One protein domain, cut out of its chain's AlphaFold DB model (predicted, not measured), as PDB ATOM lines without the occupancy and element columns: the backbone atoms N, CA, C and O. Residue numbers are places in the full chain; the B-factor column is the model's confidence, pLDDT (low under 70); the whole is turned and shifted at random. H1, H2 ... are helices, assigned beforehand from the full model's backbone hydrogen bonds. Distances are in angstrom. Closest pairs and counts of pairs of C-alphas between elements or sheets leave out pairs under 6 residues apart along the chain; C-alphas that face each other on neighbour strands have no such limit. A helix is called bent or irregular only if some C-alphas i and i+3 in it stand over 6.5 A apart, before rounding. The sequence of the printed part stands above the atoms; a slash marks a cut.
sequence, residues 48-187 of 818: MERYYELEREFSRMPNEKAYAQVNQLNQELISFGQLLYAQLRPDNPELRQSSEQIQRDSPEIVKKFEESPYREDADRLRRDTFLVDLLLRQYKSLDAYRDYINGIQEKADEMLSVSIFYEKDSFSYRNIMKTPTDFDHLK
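Overview. This is residues 48 to 187 of the 818 residues of an uncharacterized protein of Fontibacillus phaseoli (UniProt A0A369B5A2). A long bent helix, H5, makes most of the length; H2 crosses its first arm, H3 and H4 pack on H2 at one end, and H5b and H6 form a hairpin at the other. The printed part has 140 residues with six named helices, H1 to H6, and no named strand: all helix. It is extended, with a radius of gyration of the C-alphas of 23.1 A, spanning 68 by 37 by 24 A.

Along the chain. H1, residues 48 to 58, begins at C-alpha 48 (37.820, 34.160, -21.894). H2 is 63 to 88, 36.6 A; H3 93 to 105; H4 107 to 115. H5, 122 to 161, assigned as one helix by its hydrogen bonds, is bent, C-alphas 150 and 153 being 6.9 A apart: H5a, 122 to 150, 42.3 A, and H5b, 153 to 161. H6, residues 171 to 186, is irregular, with C-alphas 182 and 185 7.6 A apart, and ends at C-alpha 186 (31.176, 60.429, -36.170).

Arrangement. H1 only just touches H5a, with 3 pairs of C-alphas within 8 A. H2 touches H5a, closest C-alphas Leu 77 and Thr 129, 5.7 A. H5b and H6 run opposite ways at a shallow tilt of 10 degrees. Every O i to N i+4 pair is within hydrogen-bond range except in H6, 8 of 12.

Size, cuts and confidence. The printed part has no cut and no long link; no printed residue is under 70 in pLDDT.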
ATOM      1  N   MET A  48      38.455  32.851 -22.102       93.00
ATOM      2  CA  MET A  48      37.820  34.160 -21.894       93.00
ATOM      3  C   MET A  48      38.353  34.931 -20.681       93.00
ATOM      4  O   MET A  48      38.545  36.143 -20.759       93.00
ATOM      5  N   GLU A  49      38.630  34.254 -19.564       92.31
ATOM      6  CA  GLU A  49      39.173  34.919 -18.370       92.31
ATOM      7  C   GLU A  49      40.523  35.582 -18.665       92.31
ATOM      8  O   GLU A  49      40.728  36.750 -18.333       92.31
ATOM      9  N   ARG A  50      41.400  34.871 -19.387       93.88
ATOM     10  CA  ARG A  50      42.713  35.379 -19.792       93.88
ATOM     11  C   ARG A  50      42.598  36.551 -20.764       93.88
ATOM     12  O   ARG A  50      43.342  37.519 -20.635       93.88
ATOM     13  N   TYR A  51      41.652  36.495 -21.702       94.25
ATOM     14  CA  TYR A  51      41.360  37.624 -22.587       94.25
ATOM     15  C   TYR A  51      41.010  38.888 -21.779       94.25
ATOM     16  O   TYR A  51      41.582  39.950 -22.015       94.25
ATOM     17  N   TYR A  52      40.132  38.769 -20.780       92.25
ATOM     18  CA  TYR A  52      39.712  39.901 -19.950       92.25
ATOM     19  C   TYR A  52      40.795  40.444 -19.017       92.25
ATOM     20  O   TYR A  52      40.714  41.595 -18.584       92.25
ATOM     21  N   GLU A  53      41.780  39.635 -18.637       92.81
ATOM     22  CA  GLU A  53      42.976  40.126 -17.943       92.81
ATOM     23  C   GLU A  53      43.801  41.032 -18.854       92.81
ATOM     24  O   GLU A  53      44.074  42.170 -18.478       92.81
ATOM     25  N   LEU A  54      44.111  40.561 -20.067       92.19
ATOM     26  CA  LEU A  54      44.886  41.314 -21.055       92.19
ATOM     27  C   LEU A  54      44.156  42.603 -21.465       92.19
ATOM     28  O   LEU A  54      44.743  43.681 -21.476       92.19
ATOM     29  N   GLU A  55      42.851  42.532 -21.726       91.88
ATOM     30  CA  GLU A  55      42.037  43.708 -22.052       91.88
ATOM     31  C   GLU A  55      42.083  44.758 -20.924       91.88
ATOM     32  O   GLU A  55      42.269  45.949 -21.181       91.88
ATOM     33  N   ARG A  56      41.983  44.341 -19.654       90.69
ATOM     34  CA  ARG A  56      42.066  45.249 -18.494       90.69
ATOM     35  C   ARG A  56      43.461  45.831 -18.272       90.69
ATOM     36  O   ARG A  56      43.566  46.931 -17.735       90.69
ATOM     37  N   GLU A  57      44.507  45.101 -18.639       90.50
ATOM     38  CA  GLU A  57      45.893  45.562 -18.552       90.50
ATOM     39  C   GLU A  57      46.145  46.699 -19.548       90.50
ATOM     40  O   GLU A  57      46.565  47.790 -19.154       90.50
ATOM     41  N   PHE A  58      45.799  46.478 -20.819       89.19
ATOM     42  CA  PHE A  58      46.088  47.422 -21.900       89.19
ATOM     43  C   PHE A  58      45.078  48.575 -22.014       89.19
ATOM     44  O   PHE A  58      45.458  49.671 -22.425       89.19
ATOM     45  N   SER A  59      43.821  48.401 -21.582       83.38
ATOM     46  CA  SER A  59      42.804  49.478 -21.587       83.38
ATOM     47  C   SER A  59      43.107  50.650 -20.649       83.38
ATOM     48  O   SER A  59      42.554  51.732 -20.820       83.38
ATOM     49  N   ARG A  60      43.978  50.470 -19.650       83.12
ATOM     50  CA  ARG A  60      44.368  51.544 -18.715       83.12
ATOM     51  C   ARG A  60      45.335  52.555 -19.328       83.12
ATOM     52  O   ARG A  60      45.579  53.602 -18.732       83.12
ATOM     53  N   MET A  61      45.918  52.230 -20.478       87.44
ATOM     54  CA  MET A  61      46.889  53.065 -21.173       87.44
ATOM     55  C   MET A  61      46.230  53.780 -22.363       87.44
ATOM     56  O   MET A  61      45.244  53.287 -22.904       87.44
ATOM     57  N   PRO A  62      46.777  54.919 -22.828       87.00
ATOM     58  CA  PRO A  62      46.335  55.529 -24.081       87.00
ATOM     59  C   PRO A  62      46.453  54.547 -25.259       87.00
ATOM     60  O   PRO A  62      47.474  53.864 -25.378       87.00
ATOM     61  N   ASN A  63      45.455  54.528 -26.153       85.38
ATOM     62  CA  ASN A  63      45.342  53.545 -27.244       85.38
ATOM     63  C   ASN A  63      46.611  53.405 -28.105       85.38
ATOM     64  O   ASN A  63      46.974  52.291 -28.464       85.38
ATOM     65  N   GLU A  64      47.316  54.501 -28.402       85.75
ATOM     66  CA  GLU A  64      48.557  54.468 -29.197       85.75
ATOM     67  C   GLU A  64      49.698  53.735 -28.479       85.75
ATOM     68  O   GLU A  64      50.399  52.916 -29.076       85.75
ATOM     69  N   LYS A  65      49.861  53.981 -27.172       89.19
ATOM     70  CA  LYS A  65      50.876  53.300 -26.354       89.19
ATOM     71  C   LYS A  65      50.536  51.825 -26.184       89.19
ATOM     72  O   LYS A  65      51.420  50.980 -26.295       89.19
ATOM     73  N   ALA A  66      49.260  51.530 -25.946       89.94
ATOM     74  CA  ALA A  66      48.778  50.165 -25.824       89.94
ATOM     75  C   ALA A  66      48.970  49.381 -27.133       89.94
ATOM     76  O   ALA A  66      49.487  48.270 -27.100       89.94
ATOM     77  N   TYR A  67      48.662  49.979 -28.290       91.25
ATOM     78  CA  TYR A  67      48.910  49.370 -29.599       91.25
ATOM     79  C   TYR A  67      50.386  49.013 -29.807       91.25
ATOM     80  O   TYR A  67      50.686  47.886 -30.195       91.25
ATOM     81  N   ALA A  68      51.307  49.939 -29.519       92.44
ATOM     82  CA  ALA A  68      52.739  49.691 -29.673       92.44
ATOM     83  C   ALA A  68      53.219  48.522 -28.793       92.44
ATOM     84  O   ALA A  68      53.922  47.639 -29.281       92.44
ATOM     85  N   GLN A  69      52.783  48.476 -27.529       92.50
ATOM     86  CA  GLN A  69      53.133  47.394 -26.603       92.50
ATOM     87  C   GLN A  69      52.526  46.048 -27.010       92.50
ATOM     88  O   GLN A  69      53.223  45.039 -27.003       92.50
ATOM     89  N   VAL A  70      51.253  46.024 -27.410       93.00
ATOM     90  CA  VAL A  70      50.581  44.803 -27.877       93.00
ATOM     91  C   VAL A  70      51.215  44.300 -29.175       93.00
ATOM     92  O   VAL A  70      51.399  43.098 -29.337       93.00
ATOM     93  N   ASN A  71      51.600  45.194 -30.091       94.44
ATOM     94  CA  ASN A  71      52.285  44.818 -31.327       94.44
ATOM     95  C   ASN A  71      53.679  44.237 -31.053       94.44
ATOM     96  O   ASN A  71      54.033  43.215 -31.638       94.44
ATOM     97  N   GLN A  72      54.438  44.849 -30.141       93.06
ATOM     98  CA  GLN A  72      55.728  44.322 -29.703       93.06
ATOM     99  C   GLN A  72      55.566  42.941 -29.056       93.06
ATOM    100  O   GLN A  72      56.244  41.999 -29.454       93.06
ATOM    101  N   LEU A  73      54.616  42.793 -28.127       93.12
ATOM    102  CA  LEU A  73      54.314  41.515 -27.484       93.12
ATOM    103  C   LEU A  73      53.905  40.447 -28.510       93.12
ATOM    104  O   LEU A  73      54.342  39.304 -28.419       93.12
ATOM    105  N   ASN A  74      53.111  40.811 -29.520       94.25
ATOM    106  CA  ASN A  74      52.724  39.893 -30.589       94.25
ATOM    107  C   ASN A  74      53.938  39.412 -31.401       94.25
ATOM    108  O   ASN A  74      54.057  38.223 -31.682       94.25
ATOM    109  N   GLN A  75      54.854  40.319 -31.760       92.06
ATOM    110  CA  GLN A  75      56.089  39.972 -32.473       92.06
ATOM    111  C   GLN A  75      57.013  39.083 -31.629       92.06
ATOM    112  O   GLN A  75      57.567  38.111 -32.152       92.06
ATOM    113  N   GLU A  76      57.135  39.364 -30.328       91.81
ATOM    114  CA  GLU A  76      57.880  38.519 -29.385       91.81
ATOM    115  C   GLU A  76      57.281  37.101 -29.333       91.81
ATOM    116  O   GLU A  76      58.002  36.121 -29.522       91.81
ATOM    117  N   LEU A  77      55.956  36.970 -29.186       92.81
ATOM    118  CA  LEU A  77      55.272  35.671 -29.133       92.81
ATOM    119  C   LEU A  77      55.346  34.887 -30.456       92.81
ATOM    120  O   LEU A  77      55.467  33.662 -30.430       92.81
ATOM    121  N   ILE A  78      55.301  35.559 -31.612       90.50
ATOM    122  CA  ILE A  78      55.515  34.916 -32.923       90.50
ATOM    123  C   ILE A  78      56.938  34.350 -33.012       90.50
ATOM    124  O   ILE A  78      57.117  33.205 -33.432       90.50
ATOM    125  N   SER A  79      57.933  35.120 -32.561       90.00
ATOM    126  CA  SER A  79      59.339  34.700 -32.547       90.00
ATOM    127  C   SER A  79      59.557  33.508 -31.608       90.00
ATOM    128  O   SER A  79      60.226  32.543 -31.975       90.00
ATOM    129  N   PHE A  80      58.922  33.509 -30.431       91.50
ATOM    130  CA  PHE A  80      58.917  32.359 -29.516       91.50
ATOM    131  C   PHE A  80      58.302  31.120 -30.166       91.50
ATOM    132  O   PHE A  80      58.829  30.019 -30.014       91.50
ATOM    133  N   GLY A  81      57.222  31.290 -30.935       88.94
ATOM    134  CA  GLY A  81      56.602  30.204 -31.690       88.94
ATOM    135  C   GLY A  81      57.571  29.582 -32.692       88.94
ATOM    136  O   GLY A  81      57.716  28.363 -32.723       88.94
ATOM    137  N   GLN A  82      58.276  30.404 -33.471       86.56
ATOM    138  CA  GLN A  82      59.273  29.942 -34.445       86.56
ATOM    139  C   GLN A  82      60.427  29.180 -33.774       86.56
ATOM    140  O   GLN A  82      60.787  28.096 -34.235       86.56
ATOM    141  N   LEU A  83      60.950  29.691 -32.653       87.81
ATOM    142  CA  LEU A  83      61.990  29.020 -31.864       87.81
ATOM    143  C   LEU A  83      61.503  27.673 -31.304       87.81
ATOM    144  O   LEU A  83      62.213  26.673 -31.407       87.81
ATOM    145  N   LEU A  84      60.279  27.620 -30.772       87.31
ATOM    146  CA  LEU A  84      59.688  26.394 -30.232       87.31
ATOM    147  C   LEU A  84      59.422  25.348 -31.328       87.31
ATOM    148  O   LEU A  84      59.746  24.176 -31.153       87.31
ATOM    149  N   TYR A  85      58.876  25.747 -32.484       85.31
ATOM    150  CA  TYR A  85      58.637  24.825 -33.602       85.31
ATOM    151  C   TYR A  85      59.937  24.262 -34.185       85.31
ATOM    152  O   TYR A  85      59.971  23.081 -34.533       85.31
ATOM    153  N   ALA A  86      61.005  25.063 -34.250       84.81
ATOM    154  CA  ALA A  86      62.324  24.591 -34.665       84.81
ATOM    155  C   ALA A  86      62.918  23.573 -33.670       84.81
ATOM    156  O   ALA A  86      63.518  22.588 -34.097       84.81
ATOM    157  N   GLN A  87      62.695  23.751 -32.360       82.75
ATOM    158  CA  GLN A  87      63.081  22.768 -31.336       82.75
ATOM    159  C   GLN A  87      62.271  21.465 -31.434       82.75
ATOM    160  O   GLN A  87      62.826  20.382 -31.263       82.75
ATOM    161  N   LEU A  88      60.970  21.556 -31.727       83.50
ATOM    162  CA  LEU A  88      60.075  20.399 -31.843       83.50
ATOM    163  C   LEU A  88      60.258  19.611 -33.152       83.50
ATOM    164  O   LEU A  88      59.902  18.434 -33.203       83.50
ATOM    165  N   ARG A  89      60.773  20.241 -34.218       83.06
ATOM    166  CA  ARG A  89      61.030  19.615 -35.528       83.06
ATOM    167  C   ARG A  89      62.411  19.993 -36.083       83.06
ATOM    168  O   ARG A  89      62.491  20.753 -37.051       83.06
ATOM    169  N   PRO A  90      63.495  19.425 -35.526       76.56
ATOM    170  CA  PRO A  90      64.866  19.737 -35.944       76.56
ATOM    171  C   PRO A  90      65.204  19.292 -37.380       76.56
ATOM    172  O   PRO A  90      66.192  19.759 -37.954       76.56
ATOM    173  N   ASP A  91      64.379  18.419 -37.964       80.12
ATOM    174  CA  ASP A  91      64.564  17.842 -39.300       80.12
ATOM    175  C   ASP A  91      64.089  18.764 -40.439       80.12
ATOM    176  O   ASP A  91      64.356  18.487 -41.606       80.12
ATOM    177  N   ASN A  92      63.378  19.859 -40.133       81.06
ATOM    178  CA  ASN A  92      62.894  20.804 -41.143       81.06
ATOM    179  C   ASN A  92      63.938  21.919 -41.404       81.06
ATOM    180  O   ASN A  92      64.166  22.750 -40.517       81.06
ATOM    181  N   PRO A  93      64.543  21.991 -42.608       79.44
ATOM    182  CA  PRO A  93      65.602  22.954 -42.915       79.44
ATOM    183  C   PRO A  93      65.130  24.418 -42.911       79.44
ATOM    184  O   PRO A  93      65.892  25.286 -42.490       79.44
ATOM    185  N   GLU A  94      63.878  24.705 -43.288       79.38
ATOM    186  CA  GLU A  94      63.330  26.073 -43.303       79.38
ATOM    187  C   GLU A  94      63.148  26.631 -41.883       79.38
ATOM    188  O   GLU A  94      63.525  27.768 -41.591       79.38
ATOM    189  N   LEU A  95      62.614  25.812 -40.969       78.56
ATOM    190  CA  LEU A  95      62.432  26.194 -39.563       78.56
ATOM    191  C   LEU A  95      63.777  26.392 -38.859       78.56
ATOM    192  O   LEU A  95      63.933  27.314 -38.058       78.56
ATOM    193  N   ARG A  96      64.766  25.558 -39.196       76.69
ATOM    194  CA  ARG A  96      66.124  25.661 -38.663       76.69
ATOM    195  C   ARG A  96      66.793  26.960 -39.106       76.69
ATOM    196  O   ARG A  96      67.254  27.714 -38.251       76.69
ATOM    197  N   GLN A  97      66.733  27.277 -40.399       81.69
ATOM    198  CA  GLN A  97      67.256  28.529 -40.949       81.69
ATOM    199  C   GLN A  97      66.576  29.760 -40.329       81.69
ATOM    200  O   GLN A  97      67.260  30.703 -39.937       81.69
ATOM    201  N   SER A  98      65.249  29.729 -40.159       79.50
ATOM    202  CA  SER A  98      64.500  30.802 -39.489       79.50
ATOM    203  C   SER A  98      64.924  30.983 -38.025       79.50
ATOM    204  O   SER A  98      65.122  32.114 -37.584       79.50
ATOM    205  N   SER A  99      65.131  29.895 -37.276       79.88
ATOM    206  CA  SER A  99      65.572  29.966 -35.874       79.88
ATOM    207  C   SER A  99      67.006  30.488 -35.715       79.88
ATOM    208  O   SER A  99      67.273  31.290 -34.820       79.88
ATOM    209  N   GLU A 100      67.919  30.098 -36.609       81.69
ATOM    210  CA  GLU A 100      69.299  30.594 -36.632       81.69
ATOM    211  C   GLU A 100      69.367  32.072 -37.017       81.69
ATOM    212  O   GLU A 100      70.232  32.800 -36.532       81.69
ATOM    213  N   GLN A 101      68.455  32.529 -37.876       82.94
ATOM    214  CA  GLN A 101      68.341  33.935 -38.236       82.94
ATOM    215  C   GLN A 101      67.886  34.779 -37.039       82.94
ATOM    216  O   GLN A 101      68.523  35.779 -36.730       82.94
ATOM    217  N   ILE A 102      66.883  34.326 -36.278       84.06
ATOM    218  CA  ILE A 102      66.452  34.999 -35.036       84.06
ATOM    219  C   ILE A 102      67.589  35.038 -34.003       84.06
ATOM    220  O   ILE A 102      67.784  36.058 -33.342       84.06
ATOM    221  N   GLN A 103      68.374  33.962 -33.884       81.62
ATOM    222  CA  GLN A 103      69.537  33.917 -32.987       81.62
ATOM    223  C   GLN A 103      70.629  34.925 -33.364       81.62
ATOM    224  O   GLN A 103      71.280  35.467 -32.471       81.62
ATOM    225  N   ARG A 104      70.827  35.193 -34.661       81.94
ATOM    226  CA  ARG A 104      71.790  36.196 -35.146       81.94
ATOM    227  C   ARG A 104      71.254  37.621 -35.027       81.94
ATOM    228  O   ARG A 104      71.982  38.498 -34.569       81.94
ATOM    229  N   ASP A 105      70.002  37.835 -35.415       84.44
ATOM    230  CA  ASP A 105      69.411  39.168 -35.557       84.44
ATOM    231  C   ASP A 105      68.890  39.728 -34.222       84.44
ATOM    232  O   ASP A 105      68.759  40.942 -34.064       84.44
ATOM    233  N   SER A 106      68.551  38.879 -33.243       82.38
ATOM    234  CA  SER A 106      67.931  39.303 -31.975       82.38
ATOM    235  C   SER A 106      68.232  38.351 -30.800       82.38
ATOM    236  O   SER A 106      67.332  37.671 -30.294       82.38
ATOM    237  N   PRO A 107      69.477  38.332 -30.280       83.06
ATOM    238  CA  PRO A 107      69.879  37.442 -29.182       83.06
ATOM    239  C   PRO A 107      69.117  37.693 -27.867       83.06
ATOM    240  O   PRO A 107      68.926  36.775 -27.068       83.06
ATOM    241  N   GLU A 108      68.619  38.911 -27.644       86.31
ATOM    242  CA  GLU A 108      67.811  39.249 -26.464       86.31
ATOM    243  C   GLU A 108      66.467  38.504 -26.427       86.31
ATOM    244  O   GLU A 108      66.014  38.098 -25.355       86.31
ATOM    245  N   ILE A 109      65.841  38.279 -27.589       86.06
ATOM    246  CA  ILE A 109      64.567  37.551 -27.705       86.06
ATOM    247  C   ILE A 109      64.778  36.075 -27.369       86.06
ATOM    248  O   ILE A 109      63.958  35.483 -26.673       86.06
ATOM    249  N   VAL A 110      65.902  35.494 -27.795       85.19
ATOM    250  CA  VAL A 110      66.261  34.107 -27.467       85.19
ATOM    251  C   VAL A 110      66.436  33.941 -25.960       85.19
ATOM    252  O   VAL A 110      65.868  33.022 -25.379       85.19
ATOM    253  N   LYS A 111      67.124  34.880 -25.300       87.56
ATOM    254  CA  LYS A 111      67.283  34.857 -23.841       87.56
ATOM    255  C   LYS A 111      65.943  34.999 -23.108       87.56
ATOM    256  O   LYS A 111      65.656  34.222 -22.203       87.56
ATOM    257  N   LYS A 112      65.088  35.939 -23.535       88.12
ATOM    258  CA  LYS A 112      63.725  36.070 -22.994       88.12
ATOM    259  C   LYS A 112      62.910  34.791 -23.187       88.12
ATOM    260  O   LYS A 112      62.169  34.422 -22.286       88.12
ATOM    261  N   PHE A 113      63.037  34.119 -24.333       87.56
ATOM    262  CA  PHE A 113      62.359  32.849 -24.595       87.56
ATOM    263  C   PHE A 113      62.832  31.754 -23.635       87.56
ATOM    264  O   PHE A 113      61.997  31.073 -23.041       87.56
ATOM    265  N   GLU A 114      64.148  31.624 -23.441       84.94
ATOM    266  CA  GLU A 114      64.757  30.636 -22.543       84.94
ATOM    267  C   GLU A 114      64.349  30.817 -21.076       84.94
ATOM    268  O   GLU A 114      64.183  29.820 -20.376       84.94
ATOM    269  N   GLU A 115      64.163  32.063 -20.631       88.94
ATOM    270  CA  GLU A 115      63.701  32.422 -19.282       88.94
ATOM    271  C   GLU A 115      62.164  32.389 -19.140       88.94
ATOM    272  O   GLU A 115      61.633  32.432 -18.027       88.94
ATOM    273  N   SER A 116      61.425  32.321 -20.253       87.12
ATOM    274  CA  SER A 116      59.963  32.374 -20.252       87.12
ATOM    275  C   SER A 116      59.318  31.008 -19.985       87.12
ATOM    276  O   SER A 116      59.824  29.972 -20.420       87.12
ATOM    277  N   PRO A 117      58.108  30.980 -19.395       86.31
ATOM    278  CA  PRO A 117      57.355  29.738 -19.232       86.31
ATOM    279  C   PRO A 117      56.850  29.144 -20.562       86.31
ATOM    280  O   PRO A 117      56.280  28.060 -20.558       86.31
ATOM    281  N   TYR A 118      57.017  29.838 -21.695       89.19
ATOM    282  CA  TYR A 118      56.551  29.388 -23.012       89.19
ATOM    283  C   TYR A 118      57.424  28.292 -23.627       89.19
ATOM    284  O   TYR A 118      56.975  27.597 -24.534       89.19
ATOM    285  N   ARG A 119      58.662  28.129 -23.143       84.50
ATOM    286  CA  ARG A 119      59.581  27.082 -23.606       84.50
ATOM    287  C   ARG A 119      59.064  25.678 -23.286       84.50
ATOM    288  O   ARG A 119      59.215  24.771 -24.096       84.50
ATOM    289  N   GLU A 120      58.486  25.511 -22.101       84.56
ATOM    290  CA  GLU A 120      58.010  24.216 -21.599       84.56
ATOM    291  C   GLU A 120      56.508  24.002 -21.846       84.56
ATOM    292  O   GLU A 120      56.041  22.866 -21.849       84.56
ATOM    293  N   ASP A 121      55.750  25.079 -22.091       86.25
ATOM    294  CA  ASP A 121      54.294  25.055 -22.255       86.25
ATOM    295  C   ASP A 121      53.871  25.649 -23.613       86.25
ATOM    296  O   ASP A 121      53.583  26.845 -23.762       86.25
ATOM    297  N   ALA A 122      53.832  24.774 -24.621       87.06
ATOM    298  CA  ALA A 122      53.427  25.114 -25.984       87.06
ATOM    299  C   ALA A 122      51.967  25.598 -26.070       87.06
ATOM    300  O   ALA A 122      51.650  26.466 -26.890       87.06
ATOM    301  N   ASP A 123      51.082  25.075 -25.216       88.12
ATOM    302  CA  ASP A 123      49.666  25.447 -25.198       88.12
ATOM    303  C   ASP A 123      49.479  26.861 -24.646       88.12
ATOM    304  O   ASP A 123      48.722  27.660 -25.207       88.12
ATOM    305  N   ARG A 124      50.227  27.228 -23.598       91.19
ATOM    306  CA  ARG A 124      50.262  28.599 -23.076       91.19
ATOM    307  C   ARG A 124      50.767  29.591 -24.120       91.19
ATOM    308  O   ARG A 124      50.164  30.658 -24.248       91.19
ATOM    309  N   LEU A 125      51.817  29.248 -24.870       92.19
ATOM    310  CA  LEU A 125      52.314  30.095 -25.956       92.19
ATOM    311  C   LEU A 125      51.236  30.281 -27.024       92.19
ATOM    312  O   LEU A 125      50.858  31.406 -27.328       92.19
ATOM    313  N   ARG A 126      50.660  29.179 -27.518       91.62
ATOM    314  CA  ARG A 126      49.591  29.208 -28.521       91.62
ATOM    315  C   ARG A 126      48.394  30.048 -28.069       91.62
ATOM    316  O   ARG A 126      47.828  30.793 -28.869       91.62
ATOM    317  N   ARG A 127      47.979  29.921 -26.805       93.94
ATOM    318  CA  ARG A 127      46.882  30.694 -26.205       93.94
ATOM    319  C   ARG A 127      47.193  32.181 -26.202       93.94
ATOM    320  O   ARG A 127      46.389  32.952 -26.720       93.94
ATOM    321  N   ASP A 128      48.327  32.580 -25.636       93.75
ATOM    322  CA  ASP A 128      48.653  33.997 -25.495       93.75
ATOM    323  C   ASP A 128      48.949  34.629 -26.868       93.75
ATOM    324  O   ASP A 128      48.460  35.725 -27.119       93.75
ATOM    325  N   THR A 129      49.585  33.919 -27.814       93.88
ATOM    326  CA  THR A 129      49.727  34.380 -29.213       93.88
ATOM    327  C   THR A 129      48.366  34.652 -29.854       93.88
ATOM    328  O   THR A 129      48.165  35.707 -30.448       93.88
ATOM    329  N   PHE A 130      47.405  33.733 -29.718       95.00
ATOM    330  CA  PHE A 130      46.063  33.908 -30.279       95.00
ATOM    331  C   PHE A 130      45.316  35.101 -29.659       95.00
ATOM    332  O   PHE A 130      44.710  35.894 -30.380       95.00
ATOM    333  N   LEU A 131      45.353  35.244 -28.330       95.25
ATOM    334  CA  LEU A 131      44.644  36.316 -27.624       95.25
ATOM    335  C   LEU A 131      45.277  37.694 -27.858       95.25
ATOM    336  O   LEU A 131      44.555  38.678 -28.023       95.25
ATOM    337  N   VAL A 132      46.609  37.767 -27.902       95.44
ATOM    338  CA  VAL A 132      47.345  39.002 -28.201       95.44
ATOM    339  C   VAL A 132      47.135  39.413 -29.659       95.44
ATOM    340  O   VAL A 132      46.886  40.591 -29.908       95.44
ATOM    341  N   ASP A 133      47.124  38.474 -30.613       94.94
ATOM    342  CA  ASP A 133      46.766  38.772 -32.009       94.94
ATOM    343  C   ASP A 133      45.323  39.290 -32.124       94.94
ATOM    344  O   ASP A 133      45.063  40.272 -32.824       94.94
ATOM    345  N   LEU A 134      44.378  38.699 -31.383       93.56
ATOM    346  CA  LEU A 134      42.997  39.183 -31.335       93.56
ATOM    347  C   LEU A 134      42.915  40.629 -30.817       93.56
ATOM    348  O   LEU A 134      42.234  41.452 -31.430       93.56
ATOM    349  N   LEU A 135      43.619  40.961 -29.729       93.38
ATOM    350  CA  LEU A 135      43.700  42.332 -29.211       93.38
ATOM    351  C   LEU A 135      44.384  43.280 -30.202       93.38
ATOM    352  O   LEU A 135      43.898  44.389 -30.430       93.38
ATOM    353  N   LEU A 136      45.467  42.844 -30.849       94.00
ATOM    354  CA  LEU A 136      46.171  43.632 -31.858       94.00
ATOM    355  C   LEU A 136      45.243  43.997 -33.022       94.00
ATOM    356  O   LEU A 136      45.238  45.144 -33.471       94.00
ATOM    357  N   ARG A 137      44.423  43.050 -33.494       93.25
ATOM    358  CA  ARG A 137      43.413  43.302 -34.537       93.25
ATOM    359  C   ARG A 137      42.378  44.333 -34.096       93.25
ATOM    360  O   ARG A 137      41.994  45.168 -34.914       93.25
ATOM    361  N   GLN A 138      41.957  44.317 -32.830       92.44
ATOM    362  CA  GLN A 138      41.043  45.331 -32.298       92.44
ATOM    363  C   GLN A 138      41.682  46.721 -32.339       92.44
ATOM    364  O   GLN A 138      41.087  47.633 -32.908       92.44
ATOM    365  N   TYR A 139      42.916  46.885 -31.855       92.38
ATOM    366  CA  TYR A 139      43.615  48.174 -31.931       92.38
ATOM    367  C   TYR A 139      43.815  48.657 -33.373       92.38
ATOM    368  O   TYR A 139      43.510  49.810 -33.673       92.38
ATOM    369  N   LYS A 140      44.233  47.770 -34.291       92.19
ATOM    370  CA  LYS A 140      44.337  48.095 -35.727       92.19
ATOM    371  C   LYS A 140      43.005  48.568 -36.305       92.19
ATOM    372  O   LYS A 140      42.984  49.450 -37.158       92.19
ATOM    373  N   SER A 141      41.889  47.999 -35.849       91.50
ATOM    374  CA  SER A 141      40.564  48.405 -36.316       91.50
ATOM    375  C   SER A 141      40.157  49.804 -35.852       91.50
ATOM    376  O   SER A 141      39.489  50.503 -36.613       91.50
ATOM    377  N   LEU A 142      40.596  50.237 -34.661       91.31
ATOM    378  CA  LEU A 142      40.339  51.592 -34.161       91.31
ATOM    379  C   LEU A 142      41.027  52.641 -35.038       91.31
ATOM    380  O   LEU A 142      40.420  53.652 -35.388       91.31
ATOM    381  N   ASP A 143      42.274  52.374 -35.423       87.31
ATOM    382  CA  ASP A 143      43.056  53.259 -36.287       87.31
ATOM    383  C   ASP A 143      42.491  53.282 -37.716       87.31
ATOM    384  O   ASP A 143      42.105  54.327 -38.237       87.31
ATOM    385  N   ALA A 144      42.238  52.099 -38.288       90.56
ATOM    386  CA  ALA A 144      41.634  51.956 -39.613       90.56
ATOM    387  C   ALA A 144      40.209  52.538 -39.721       90.56
ATOM    388  O   ALA A 144      39.695  52.729 -40.833       90.56
ATOM    389  N   TYR A 145      39.523  52.752 -38.595       92.25
ATOM    390  CA  TYR A 145      38.251  53.465 -38.549       92.25
ATOM    391  C   TYR A 145      38.451  54.982 -38.660       92.25
ATOM    392  O   TYR A 145      37.725  55.623 -39.423       92.25
ATOM    393  N   ARG A 146      39.449  55.548 -37.966       89.81
ATOM    394  CA  ARG A 146      39.800  56.975 -38.067       89.81
ATOM    395  C   ARG A 146      40.169  57.343 -39.503       89.81
ATOM    396  O   ARG A 146      39.593  58.283 -40.049       89.81
ATOM    397  N   ASP A 147      41.020  56.542 -40.138       91.12
ATOM    398  CA  ASP A 147      41.395  56.718 -41.548       91.12
ATOM    399  C   ASP A 147      40.185  56.630 -42.475       91.12
ATOM    400  O   ASP A 147      40.009  57.437 -43.387       91.12
ATOM    401  N   TYR A 148      39.305  55.656 -42.224       92.19
ATOM    402  CA  TYR A 148      38.100  55.481 -43.021       92.19
ATOM    403  C   TYR A 148      37.185  56.699 -42.957       92.19
ATOM    404  O   TYR A 148      36.779  57.165 -44.017       92.19
ATOM    405  N   ILE A 149      36.877  57.200 -41.757       92.94
ATOM    406  CA  ILE A 149      35.974  58.340 -41.561       92.94
ATOM    407  C   ILE A 149      36.559  59.627 -42.149       92.94
ATOM    408  O   ILE A 149      35.841  60.367 -42.823       92.94
ATOM    409  N   ASN A 150      37.855  59.874 -41.950       91.31
ATOM    410  CA  ASN A 150      38.518  61.055 -42.502       91.31
ATOM    411  C   ASN A 150      38.600  60.999 -44.037       91.31
ATOM    412  O   ASN A 150      38.402  62.019 -44.695       91.31
ATOM    413  N   GLY A 151      38.782  59.807 -44.614       93.00
ATOM    414  CA  GLY A 151      38.826  59.591 -46.061       93.00
ATOM    415  C   GLY A 151      37.465  59.559 -46.772       93.00
ATOM    416  O   GLY A 151      37.434  59.392 -47.990       93.00
ATOM    417  N   ILE A 152      36.324  59.689 -46.073       92.50
ATOM    418  CA  ILE A 152      34.995  59.673 -46.727       92.50
ATOM    419  C   ILE A 152      34.833  60.852 -47.691       92.50
ATOM    420  O   ILE A 152      34.285  60.672 -48.777       92.50
ATOM    421  N   GLN A 153      35.297  62.043 -47.299       92.19
ATOM    422  CA  GLN A 153      35.183  63.240 -48.133       92.19
ATOM    423  C   GLN A 153      36.022  63.100 -49.408       92.19
ATOM    424  O   GLN A 153      35.499  63.269 -50.502       92.19
ATOM    425  N   GLU A 154      37.284  62.690 -49.264       92.50
ATOM    426  CA  GLU A 154      38.200  62.481 -50.389       92.50
ATOM    427  C   GLU A 154      37.656  61.446 -51.386       92.50
ATOM    428  O   GLU A 154      37.631  61.693 -52.588       92.50
ATOM    429  N   LYS A 155      37.107  60.328 -50.893       91.88
ATOM    430  CA  LYS A 155      36.448  59.324 -51.745       91.88
ATOM    431  C   LYS A 155      35.220  59.868 -52.464       91.88
ATOM    432  O   LYS A 155      34.957  59.477 -53.597       91.88
ATOM    433  N   ALA A 156      34.439  60.729 -51.815       89.44
ATOM    434  CA  ALA A 156      33.293  61.358 -52.459       89.44
ATOM    435  C   ALA A 156      33.744  62.280 -53.604       89.44
ATOM    436  O   ALA A 156      33.175  62.210 -54.694       89.44
ATOM    437  N   ASP A 157      34.796  63.069 -53.385       90.94
ATOM    438  CA  ASP A 157      35.369  63.967 -54.391       90.94
ATOM    439  C   ASP A 157      35.977  63.179 -55.571       90.94
ATOM    440  O   ASP A 157      35.726  63.509 -56.733       90.94
ATOM    441  N   GLU A 158      36.672  62.070 -55.296       90.25
ATOM    442  CA  GLU A 158      37.179  61.139 -56.314       90.25
ATOM    443  C   GLU A 158      36.036  60.531 -57.145       90.25
ATOM    444  O   GLU A 158      36.075  60.560 -58.376       90.25
ATOM    445  N   MET A 159      34.970  60.038 -56.506       87.44
ATOM    446  CA  MET A 159      33.817  59.467 -57.213       87.44
ATOM    447  C   MET A 159      33.098  60.493 -58.097       87.44
ATOM    448  O   MET A 159      32.618  60.134 -59.172       87.44
ATOM    449  N   LEU A 160      33.027  61.759 -57.671       88.19
ATOM    450  CA  LEU A 160      32.443  62.847 -58.463       88.19
ATOM    451  C   LEU A 160      33.321  63.262 -59.650       88.19
ATOM    452  O   LEU A 160      32.793  63.811 -60.613       88.19
ATOM    453  N   SER A 161      34.628  62.982 -59.623       85.44
ATOM    454  CA  SER A 161      35.523  63.256 -60.756       85.44
ATOM    455  C   SER A 161      35.241  62.371 -61.980       85.44
ATOM    456  O   SER A 161      35.563  62.738 -63.112       85.44
ATOM    457  N   VAL A 162      34.587  61.222 -61.778       85.25
ATOM    458  CA  VAL A 162      34.201  60.300 -62.849       85.25
ATOM    459  C   VAL A 162      32.935  60.809 -63.540       85.25
ATOM    460  O   VAL A 162      31.874  60.937 -62.928       85.25
ATOM    461  N   SER A 163      33.017  61.031 -64.855       76.31
ATOM    462  CA  SER A 163      31.945  61.631 -65.671       76.31
ATOM    463  C   SER A 163      30.582  60.933 -65.552       76.31
ATOM    464  O   SER A 163      29.549  61.595 -65.600       76.31
ATOM    465  N   ILE A 164      30.570  59.617 -65.327       76.06
ATOM    466  CA  ILE A 164      29.359  58.789 -65.180       76.06
ATOM    467  C   ILE A 164      28.550  59.152 -63.916       76.06
ATOM    468  O   ILE A 164      27.342  58.934 -63.870       76.06
ATOM    469  N   PHE A 165      29.183  59.727 -62.887       77.25
ATOM    470  CA  PHE A 165      28.534  60.071 -61.614       77.25
ATOM    471  C   PHE A 165      28.271  61.574 -61.435       77.25
ATOM    472  O   PHE A 165      27.710  61.975 -60.414       77.25
ATOM    473  N   TYR A 166      28.616  62.404 -62.426       77.50
ATOM    474  CA  TYR A 166      28.521  63.867 -62.343       77.50
ATOM    475  C   TYR A 166      27.139  64.437 -62.726       77.50
ATOM    476  O   TYR A 166      26.900  65.646 -62.658       77.50
ATOM    477  N   GLU A 167      26.185  63.589 -63.118       81.69
ATOM    478  CA  GLU A 167      24.819  64.019 -63.427       81.69
ATOM    479  C   GLU A 167      24.097  64.530 -62.169       81.69
ATOM    480  O   GLU A 167      23.644  63.740 -61.337       81.69
ATOM    481  N   LYS A 168      23.942  65.855 -62.046       78.62
ATOM    482  CA  LYS A 168      23.427  66.539 -60.840       78.62
ATOM    483  C   LYS A 168      22.039  66.078 -60.370       78.62
ATOM    484  O   LYS A 168      21.748  66.115 -59.174       78.62
ATOM    485  N   ASP A 169      21.190  65.627 -61.291       81.06
ATOM    486  CA  ASP A 169      19.841  65.136 -60.980       81.06
ATOM    487  C   ASP A 169      19.762  63.628 -60.732       81.06
ATOM    488  O   ASP A 169      18.710  63.115 -60.341       81.06
ATOM    489  N   SER A 170      20.876  62.915 -60.894       85.25
ATOM    490  CA  SER A 170      20.931  61.483 -60.639       85.25
ATOM    491  C   SER A 170      20.896  61.171 -59.139       85.25
ATOM    492  O   SER A 170      21.401  61.912 -58.287       85.25
ATOM    493  N   PHE A 171      20.332  60.005 -58.807       86.06
ATOM    494  CA  PHE A 171      20.421  59.442 -57.459       86.06
ATOM    495  C   PHE A 171      21.883  59.304 -57.008       86.06
ATOM    496  O   PHE A 171      22.189  59.609 -55.859       86.06
ATOM    497  N   SER A 172      22.772  58.875 -57.909       87.38
ATOM    498  CA  SER A 172      24.188  58.638 -57.617       87.38
ATOM    499  C   SER A 172      24.893  59.910 -57.152       87.38
ATOM    500  O   SER A 172      25.477  59.900 -56.073       87.38
ATOM    501  N   TYR A 173      24.755  61.017 -57.888       89.25
ATOM    502  CA  TYR A 173      25.345  62.307 -57.517       89.25
ATOM    503  C   TYR A 173      24.862  62.777 -56.141       89.25
ATOM    504  O   TYR A 173      25.653  63.065 -55.242       89.25
ATOM    505  N   ARG A 174      23.538  62.788 -55.937       90.81
ATOM    506  CA  ARG A 174      22.927  63.212 -54.667       90.81
ATOM    507  C   ARG A 174      23.358  62.314 -53.507       90.81
ATOM    508  O   ARG A 174      23.528  62.795 -52.390       90.81
ATOM    509  N   ASN A 175      23.518  61.015 -53.756       91.12
ATOM    510  CA  ASN A 175      23.956  60.045 -52.759       91.12
ATOM    511  C   ASN A 175      25.419  60.252 -52.355       91.12
ATOM    512  O   ASN A 175      25.727  60.210 -51.163       91.12
ATOM    513  N   ILE A 176      26.302  60.500 -53.328       91.38
ATOM    514  CA  ILE A 176      27.719  60.780 -53.073       91.38
ATOM    515  C   ILE A 176      27.846  62.051 -52.229       91.38
ATOM    516  O   ILE A 176      28.472  62.007 -51.178       91.38
ATOM    517  N   MET A 177      27.138  63.128 -52.587       91.56
ATOM    518  CA  MET A 177      27.140  64.385 -51.820       91.56
ATOM    519  C   MET A 177      26.581  64.248 -50.396       91.56
ATOM    520  O   MET A 177      27.027  64.937 -49.483       91.56
ATOM    521  N   LYS A 178      25.585  63.378 -50.193       92.62
ATOM    522  CA  LYS A 178      24.943  63.164 -48.886       92.62
ATOM    523  C   LYS A 178      25.758  62.269 -47.946       92.62
ATOM    524  O   LYS A 178      25.569  62.315 -46.736       92.62
ATOM    525  N   THR A 179      26.637  61.423 -48.478       93.06
ATOM    526  CA  THR A 179      27.354  60.442 -47.654       93.06
ATOM    527  C   THR A 179      28.318  61.107 -46.657       93.06
ATOM    528  O   THR A 179      28.209  60.792 -45.477       93.06
ATOM    529  N   PRO A 180      29.190  62.065 -47.039       93.31
ATOM    530  CA  PRO A 180      30.063  62.749 -46.082       93.31
ATOM    531  C   PRO A 180      29.304  63.470 -44.964       93.31
ATOM    532  O   PRO A 180      29.706  63.397 -43.804       93.31
ATOM    533  N   THR A 181      28.178  64.115 -45.288       92.44
ATOM    534  CA  THR A 181      27.369  64.839 -44.297       92.44
ATOM    535  C   THR A 181      26.689  63.897 -43.305       92.44
ATOM    536  O   THR A 181      26.626  64.208 -42.119       92.44
ATOM    537  N   ASP A 182      26.243  62.719 -43.751       92.69
ATOM    538  CA  ASP A 182      25.637  61.695 -42.892       92.69
ATOM    539  C   ASP A 182      26.645  61.024 -41.925       92.69
ATOM    540  O   ASP A 182      26.207  60.311 -41.020       92.69
ATOM    541  N   PHE A 183      27.960  61.212 -42.106       93.75
ATOM    542  CA  PHE A 183      29.022  60.680 -41.231       93.75
ATOM    543  C   PHE A 183      29.752  61.757 -40.411       93.75
ATOM    544  O   PHE A 183      30.582  61.414 -39.568       93.75
ATOM    545  N   ASP A 184      29.460  63.041 -40.621       91.56
ATOM    546  CA  ASP A 184      30.236  64.148 -40.046       91.56
ATOM    547  C   ASP A 184      30.264  64.125 -38.507       91.56
ATOM    548  O   ASP A 184      31.315  64.309 -37.891       91.56
ATOM    549  N   HIS A 185      29.143  63.762 -37.874       92.31
ATOM    550  CA  HIS A 185      29.023  63.642 -36.414       92.31
ATOM    551  C   HIS A 185      29.829  62.481 -35.807       92.31
ATOM    552  O   HIS A 185      29.936  62.395 -34.586       92.31
ATOM    553  N   LEU A 186      30.395  61.585 -36.624       93.25
ATOM    554  CA  LEU A 186      31.176  60.429 -36.170       93.25
ATOM    555  C   LEU A 186      32.695  60.650 -36.200       93.25
ATOM    556  O   LEU A 186      33.434  59.761 -35.779       93.25
ATOM    557  N   LYS A 187      33.180  61.807 -36.672       89.31
ATOM    558  CA  LYS A 187      34.622  62.105 -36.799       89.31
ATOM    559  C   LYS A 187      35.374  62.129 -35.468       89.31
ATOM    560  O   LYS A 187      36.541  61.757 -35.423       89.31
TER     561      LYS A 187